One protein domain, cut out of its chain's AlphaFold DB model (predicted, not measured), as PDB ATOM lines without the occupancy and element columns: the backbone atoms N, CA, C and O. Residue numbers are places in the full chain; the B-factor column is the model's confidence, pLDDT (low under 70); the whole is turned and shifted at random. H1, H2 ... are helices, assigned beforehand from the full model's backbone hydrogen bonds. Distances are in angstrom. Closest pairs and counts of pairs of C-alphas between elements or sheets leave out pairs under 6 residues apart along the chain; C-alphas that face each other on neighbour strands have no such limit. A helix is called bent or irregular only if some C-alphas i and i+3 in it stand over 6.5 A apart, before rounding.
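What this domain is: This is residues 5 to 62 of the 63 residues of an uncharacterized protein of Rhodococcus rhodochrous ATCC 21198 (UniProt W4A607). Two long helices, H1 and H3, cross near their middles as an X, and the short helix H2 packs on H3. The printed part has 58 residues with three named helices in the order H1, H2, H3 and no named strand, all helix in class. It is compact, with a radius of gyration of the C-alphas of 10.5 A, and spans 31 by 18 by 15 A.

How they stand to each other: H1, residues 5 to 22, touches H3, residues 44 to 60, at a steep tilt of 45 degrees, the same way; their closest C-alphas, of Gly 12 and Trp 51, are 4.0 A apart. H2, residues 28 to 34, is close to H1 but not clearly touching, with the closest C-alphas, of Ala 16 and Gly 31, 7.8 A apart. H2 and H3 form a helical hairpin and touch, opposite ways at 41 degrees, a steep tilt; their closest C-alphas, of Ala 28 and Ala 56, are 4.6 A apart. In H1 and H3 every O i to N i+4 pair is within hydrogen-bond range; in H2 0 of 3 are, beside 3 of 4 O i to N i+3 pairs.

Where its parts are: H1 begins at C-alpha 5 (441.703, 225.603, 466.608) and is 25.5 A long. H2, 10.9 A, is irregular: C-alphas 29 and 32 are 7.2 A apart. H3, 23.9 A, ends at C-alpha 60 (431.900, 218.669, 452.312).

The domain as a whole: The C-alphas farthest apart, of Gly 40 and Arg 62, are 32.1 A apart. The printed part has no cut and no long link. Residue 62 alone is under pLDDT 70.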
ATOM      1  N   PHE A   5     442.353 225.856 467.889       94.88
ATOM      2  CA  PHE A   5     441.703 225.603 466.608       94.88
ATOM      3  C   PHE A   5     442.065 224.224 466.053       94.88
ATOM      4  O   PHE A   5     441.170 223.421 465.834       94.88
ATOM      5  N   ASP A   6     443.355 223.914 465.901       94.88
ATOM      6  CA  ASP A   6     443.801 222.637 465.318       94.88
ATOM      7  C   ASP A   6     443.290 221.440 466.142       94.88
ATOM      8  O   ASP A   6     442.791 220.463 465.598       94.88
ATOM      9  N   ARG A   7     443.330 221.546 467.480       94.06
ATOM     10  CA  ARG A   7     442.765 220.514 468.369       94.06
ATOM     11  C   ARG A   7     441.252 220.381 468.225       94.06
ATOM     12  O   ARG A   7     440.727 219.280 468.362       94.06
ATOM     13  N   GLY A   8     440.562 221.502 468.029       95.62
ATOM     14  CA  GLY A   8     439.135 221.525 467.741       95.62
ATOM     15  C   GLY A   8     438.842 220.815 466.431       95.62
ATOM     16  O   GLY A   8     438.005 219.923 466.412       95.62
ATOM     17  N   HIS A   9     439.574 221.163 465.373       96.25
ATOM     18  CA  HIS A   9     439.435 220.598 464.031       96.25
ATOM     19  C   HIS A   9     439.604 219.083 464.023       96.25
ATOM     20  O   HIS A   9     438.666 218.386 463.634       96.25
ATOM     21  N   ASP A  10     440.696 218.572 464.596       95.25
ATOM     22  CA  ASP A  10     440.920 217.128 464.726       95.25
ATOM     23  C   ASP A  10     439.765 216.435 465.473       95.25
ATOM     24  O   ASP A  10     439.304 215.359 465.082       95.25
ATOM     25  N   ALA A  11     439.263 217.057 466.548       95.38
ATOM     26  CA  ALA A  11     438.161 216.515 467.340       95.38
ATOM     27  C   ALA A  11     436.823 216.530 466.582       95.38
ATOM     28  O   ALA A  11     436.054 215.575 466.686       95.38
ATOM     29  N   GLY A  12     436.544 217.593 465.826       95.38
ATOM     30  CA  GLY A  12     435.343 217.726 465.003       95.38
ATOM     31  C   GLY A  12     435.317 216.727 463.854       95.38
ATOM     32  O   GLY A  12     434.316 216.038 463.665       95.38
ATOM     33  N   TYR A  13     436.444 216.572 463.155       95.62
ATOM     34  CA  TYR A  13     436.589 215.593 462.080       95.62
ATOM     35  C   TYR A  13     436.424 214.160 462.605       95.62
ATOM     36  O   TYR A  13     435.640 213.378 462.069       95.62
ATOM     37  N   ALA A  14     437.108 213.813 463.702       94.88
ATOM     38  CA  ALA A  14     436.992 212.489 464.311       94.88
ATOM     39  C   ALA A  14     435.563 212.187 464.794       94.88
ATOM     40  O   ALA A  14     435.082 211.066 464.621       94.88
ATOM     41  N   ALA A  15     434.868 213.179 465.361       95.00
ATOM     42  CA  ALA A  15     433.472 213.033 465.751       95.00
ATOM     43  C   ALA A  15     432.569 212.791 464.533       95.00
ATOM     44  O   ALA A  15     431.734 211.892 464.581       95.00
ATOM     45  N   ALA A  16     432.755 213.529 463.436       94.38
ATOM     46  CA  ALA A  16     431.973 213.342 462.215       94.38
ATOM     47  C   ALA A  16     432.136 211.925 461.633       94.38
ATOM     48  O   ALA A  16     431.137 211.284 461.306       94.38
ATOM     49  N   VAL A  17     433.368 211.400 461.599       93.88
ATOM     50  CA  VAL A  17     433.654 210.013 461.179       93.88
ATOM     51  C   VAL A  17     432.929 208.999 462.068       93.88
ATOM     52  O   VAL A  17     432.265 208.099 461.560       93.88
ATOM     53  N   ASP A  18     433.046 209.130 463.392       94.00
ATOM     54  CA  ASP A  18     432.407 208.205 464.338       94.00
ATOM     55  C   ASP A  18     430.880 208.221 464.199       94.00
ATOM     56  O   ASP A  18     430.233 207.174 464.146       94.00
ATOM     57  N   ARG A  19     430.285 209.410 464.072       92.38
ATOM     58  CA  ARG A  19     428.830 209.544 463.949       92.38
ATOM     59  C   ARG A  19     428.296 209.056 462.619       92.38
ATOM     60  O   ARG A  19     427.226 208.456 462.605       92.38
ATOM     61  N   GLU A  20     429.016 209.268 461.526       91.19
ATOM     62  CA  GLU A  20     428.601 208.724 460.238       91.19
ATOM     63  C   GLU A  20     428.687 207.197 460.218       91.19
ATOM     64  O   GLU A  20     427.747 206.550 459.762       91.19
ATOM     65  N   HIS A  21     429.735 206.609 460.805       90.25
ATOM     66  CA  HIS A  21     429.811 205.158 460.983       90.25
ATOM     67  C   HIS A  21     428.646 204.597 461.814       90.25
ATOM     68  O   HIS A  21     428.180 203.489 461.540       90.25
ATOM     69  N   ASN A  22     428.160 205.353 462.800       90.50
ATOM     70  CA  ASN A  22     427.004 204.979 463.619       90.50
ATOM     71  C   ASN A  22     425.649 205.296 462.949       90.50
ATOM     72  O   ASN A  22     424.618 204.812 463.411       90.50
ATOM     73  N   GLY A  23     425.639 206.057 461.845       88.12
ATOM     74  CA  GLY A  23     424.428 206.490 461.141       88.12
ATOM     75  C   GLY A  23     423.680 207.660 461.797       88.12
ATOM     76  O   GLY A  23     422.520 207.892 461.463       88.12
ATOM     77  N   ASP A  24     424.327 208.390 462.711       88.56
ATOM     78  CA  ASP A  24     423.719 209.444 463.542       88.56
ATOM     79  C   ASP A  24     423.921 210.870 463.001       88.56
ATOM     80  O   ASP A  24     423.346 211.815 463.540       88.56
ATOM     81  N   ALA A  25     424.766 211.043 461.982       85.56
ATOM     82  CA  ALA A  25     425.043 212.332 461.352       85.56
ATOM     83  C   ALA A  25     424.981 212.203 459.830       85.56
ATOM     84  O   ALA A  25     425.603 211.306 459.254       85.56
ATOM     85  N   THR A  26     424.249 213.109 459.175       84.12
ATOM     86  CA  THR A  26     423.997 213.032 457.724       84.12
ATOM     87  C   THR A  26     424.418 214.276 456.944       84.12
ATOM     88  O   THR A  26     424.388 214.255 455.714       84.12
ATOM     89  N   SER A  27     424.823 215.352 457.628       88.75
ATOM     90  CA  SER A  27     425.137 216.636 456.996       88.75
ATOM     91  C   SER A  27     426.152 217.488 457.774       88.75
ATOM     92  O   SER A  27     426.363 217.316 458.979       88.75
ATOM     93  N   ALA A  28     426.763 218.452 457.074       89.38
ATOM     94  CA  ALA A  28     427.693 219.423 457.657       89.38
ATOM     95  C   ALA A  28     427.015 220.362 458.679       89.38
ATOM     96  O   ALA A  28     427.640 220.753 459.664       89.38
ATOM     97  N   ASP A  29     425.728 220.674 458.490       87.69
ATOM     98  CA  ASP A  29     424.962 221.600 459.340       87.69
ATOM     99  C   ASP A  29     424.688 221.055 460.750       87.69
ATOM    100  O   ASP A  29     424.482 221.813 461.700       87.69
ATOM    101  N   GLU A  30     424.705 219.731 460.914       89.31
ATOM    102  CA  GLU A  30     424.460 219.075 462.202       89.31
ATOM    103  C   GLU A  30     425.609 219.246 463.197       89.31
ATOM    104  O   GLU A  30     425.443 218.920 464.374       89.31
ATOM    105  N   GLY A  31     426.751 219.780 462.756       88.00
ATOM    106  CA  GLY A  31     427.941 219.894 463.579       88.00
ATOM    107  C   GLY A  31     427.663 220.548 464.935       88.00
ATOM    108  O   GLY A  31     427.907 219.960 465.984       88.00
ATOM    109  N   ALA A  32     427.061 221.735 464.953       91.81
ATOM    110  CA  ALA A  32     426.828 222.458 466.207       91.81
ATOM    111  C   ALA A  32     426.025 221.656 467.256       91.81
ATOM    112  O   ALA A  32     426.223 221.844 468.454       91.81
ATOM    113  N   THR A  33     425.168 220.724 466.825       92.25
ATOM    114  CA  THR A  33     424.399 219.834 467.716       92.25
ATOM    115  C   THR A  33     425.295 218.865 468.485       92.25
ATOM    116  O   THR A  33     424.988 218.487 469.616       92.25
ATOM    117  N   TRP A  34     426.406 218.455 467.876       90.44
ATOM    118  CA  TRP A  34     427.308 217.433 468.397       90.44
ATOM    119  C   TRP A  34     428.580 217.990 469.025       90.44
ATOM    120  O   TRP A  34     429.405 217.223 469.531       90.44
ATOM    121  N   PHE A  35     428.727 219.312 469.036       93.38
ATOM    122  CA  PHE A  35     429.853 219.970 469.666       93.38
ATOM    123  C   PHE A  35     429.920 219.665 471.168       93.38
ATOM    124  O   PHE A  35     428.964 219.853 471.922       93.38
ATOM    125  N   ALA A  36     431.105 219.253 471.616       87.88
ATOM    126  CA  ALA A  36     431.443 219.133 473.024       87.88
ATOM    127  C   ALA A  36     432.849 219.688 473.257       87.88
ATOM    128  O   ALA A  36     433.829 219.227 472.668       87.88
ATOM    129  N   THR A  37     432.967 220.682 474.138       85.50
ATOM    130  CA  THR A  37     434.272 221.239 474.510       85.50
ATOM    131  C   THR A  37     435.067 220.230 475.340       85.50
ATOM    132  O   THR A  37     434.571 219.706 476.339       85.50
ATOM    133  N   ALA A  38     436.327 219.991 474.970       79.00
ATOM    134  CA  ALA A  38     437.221 219.150 475.758       79.00
ATOM    135  C   ALA A  38     437.641 219.840 477.079       79.00
ATOM    136  O   ALA A  38     437.848 221.059 477.112       79.00
ATOM    137  N   PRO A  39     437.815 219.091 478.183       83.94
ATOM    138  CA  PRO A  39     438.313 219.658 479.432       83.94
ATOM    139  C   PRO A  39     439.738 220.211 479.263       83.94
ATOM    140  O   PRO A  39     440.577 219.616 478.591       83.94
ATOM    141  N   GLY A  40     440.025 221.351 479.900       85.00
ATOM    142  CA  GLY A  40     441.357 221.974 479.863       85.00
ATOM    143  C   GLY A  40     441.674 222.754 478.581       85.00
ATOM    144  O   GLY A  40     442.830 223.115 478.349       85.00
ATOM    145  N   VAL A  41     440.674 223.032 477.740       86.38
ATOM    146  CA  VAL A  41     440.820 223.947 476.604       86.38
ATOM    147  C   VAL A  41     440.924 225.388 477.113       86.38
ATOM    148  O   VAL A  41     440.056 225.875 477.830       86.38
ATOM    149  N   SER A  42     442.012 226.064 476.740       86.31
ATOM    150  CA  SER A  42     442.318 227.441 477.146       86.31
ATOM    151  C   SER A  42     441.500 228.497 476.400       86.31
ATOM    152  O   SER A  42     441.269 229.569 476.948       86.31
ATOM    153  N   ASP A  43     441.072 228.198 475.171       93.19
ATOM    154  CA  ASP A  43     440.199 229.049 474.355       93.19
ATOM    155  C   ASP A  43     439.062 228.198 473.758       93.19
ATOM    156  O   ASP A  43     439.234 227.572 472.706       93.19
ATOM    157  N   PRO A  44     437.917 228.099 474.459       92.25
ATOM    158  CA  PRO A  44     436.782 227.295 474.014       92.25
ATOM    159  C   PRO A  44     436.175 227.774 472.694       92.25
ATOM    160  O   PRO A  44     435.723 226.944 471.914       92.25
ATOM    161  N   ALA A  45     436.190 229.083 472.428       94.19
ATOM    162  CA  ALA A  45     435.613 229.648 471.212       94.19
ATOM    163  C   ALA A  45     436.493 229.349 469.993       94.19
ATOM    164  O   ALA A  45     435.999 229.005 468.921       94.19
ATOM    165  N   GLU A  46     437.818 229.443 470.145       95.44
ATOM    166  CA  GLU A  46     438.741 229.036 469.088       95.44
ATOM    167  C   GLU A  46     438.662 227.525 468.819       95.44
ATOM    168  O   GLU A  46     438.655 227.114 467.658       95.44
ATOM    169  N   PHE A  47     438.523 226.718 469.873       96.25
ATOM    170  CA  PHE A  47     438.301 225.279 469.755       96.25
ATOM    171  C   PHE A  47     436.982 224.941 469.049       96.25
ATOM    172  O   PHE A  47     436.975 224.096 468.162       96.25
ATOM    173  N   GLU A  48     435.882 225.615 469.389       96.06
ATOM    174  CA  GLU A  48     434.580 225.436 468.732       96.06
ATOM    175  C   GLU A  48     434.648 225.729 467.230       96.06
ATOM    176  O   GLU A  48     434.164 224.937 466.425       96.06
ATOM    177  N   ARG A  49     435.322 226.817 466.827       96.25
ATOM    178  CA  ARG A  49     435.531 227.124 465.400       96.25
ATOM    179  C   ARG A  49     436.305 226.027 464.679       96.25
ATOM    180  O   ARG A  49     435.949 225.684 463.556       96.25
ATOM    181  N   GLY A  50     437.351 225.498 465.314       96.44
ATOM    182  CA  GLY A  50     438.097 224.359 464.786       96.44
ATOM    183  C   GLY A  50     437.192 223.150 464.617       96.44
ATOM    184  O   GLY A  50     437.110 222.589 463.532       96.44
ATOM    185  N   TRP A  51     436.450 222.806 465.667       97.06
ATOM    186  CA  TRP A  51     435.536 221.671 465.682       97.06
ATOM    187  C   TRP A  51     434.508 221.743 464.552       97.06
ATOM    188  O   TRP A  51     434.347 220.776 463.810       97.06
ATOM    189  N   LEU A  52     433.876 222.903 464.355       96.19
ATOM    190  CA  LEU A  52     432.895 223.089 463.284       96.19
ATOM    191  C   LEU A  52     433.546 222.962 461.903       96.19
ATOM    192  O   LEU A  52     432.962 222.349 461.015       96.19
ATOM    193  N   ALA A  53     434.763 223.486 461.737       96.31
ATOM    194  CA  ALA A  53     435.510 223.369 460.489       96.31
ATOM    195  C   ALA A  53     435.879 221.909 460.167       96.31
ATOM    196  O   ALA A  53     435.682 221.476 459.038       96.31
ATOM    197  N   GLY A  54     436.358 221.139 461.149       96.06
ATOM    198  CA  GLY A  54     436.701 219.726 460.954       96.06
ATOM    199  C   GLY A  54     435.479 218.853 460.664       96.06
ATOM    200  O   GLY A  54     435.535 217.970 459.810       96.06
ATOM    201  N   TRP A  55     434.352 219.133 461.326       96.44
ATOM    202  CA  TRP A  55     433.082 218.468 461.031       96.44
ATOM    203  C   TRP A  55     432.606 218.758 459.603       96.44
ATOM    204  O   TRP A  55     432.258 217.837 458.865       96.44
ATOM    205  N   ALA A  56     432.602 220.036 459.212       95.25
ATOM    206  CA  ALA A  56     432.195 220.454 457.877       95.25
ATOM    207  C   ALA A  56     433.093 219.832 456.801       95.25
ATOM    208  O   ALA A  56     432.572 219.274 455.843       95.25
ATOM    209  N   GLU A  57     434.414 219.827 456.998       95.50
ATOM    210  CA  GLU A  57     435.377 219.247 456.054       95.50
ATOM    211  C   GLU A  57     435.072 217.779 455.721       95.50
ATOM    212  O   GLU A  57     435.111 217.394 454.552       95.50
ATOM    213  N   PHE A  58     434.713 216.963 456.717       94.44
ATOM    214  CA  PHE A  58     434.351 215.563 456.482       94.44
ATOM    215  C   PHE A  58     433.128 215.415 455.563       94.44
ATOM    216  O   PHE A  58     433.134 214.584 454.654       94.44
ATOM    217  N   PHE A  59     432.074 216.206 455.787       90.19
ATOM    218  CA  PHE A  59     430.838 216.114 455.006       90.19
ATOM    219  C   PHE A  59     430.931 216.829 453.652       90.19
ATOM    220  O   PHE A  59     430.397 216.324 452.666       90.19
ATOM    221  N   GLU A  60     431.639 217.955 453.566       88.38
ATOM    222  CA  GLU A  60     431.900 218.669 452.312       88.38
ATOM    223  C   GLU A  60     432.849 217.882 451.399       88.38
ATOM    224  O   GLU A  60     432.652 217.858 450.188       88.38
ATOM    225  N   GLY A  61     433.823 217.158 451.961       80.88
ATOM    226  CA  GLY A  61     434.708 216.259 451.213       80.88
ATOM    227  C   GLY A  61     434.012 215.028 450.609       80.88
ATOM    228  O   GLY A  61     434.639 214.290 449.849       80.88
ATOM    229  N   ARG A  62     432.732 214.794 450.936       65.88
ATOM    230  CA  ARG A  62     431.889 213.728 450.359       65.88
ATOM    231  C   ARG A  62     430.973 214.205 449.229       65.88
ATOM    232  O   ARG A  62     430.367 213.344 448.588       65.88
TER     233      ARG A  62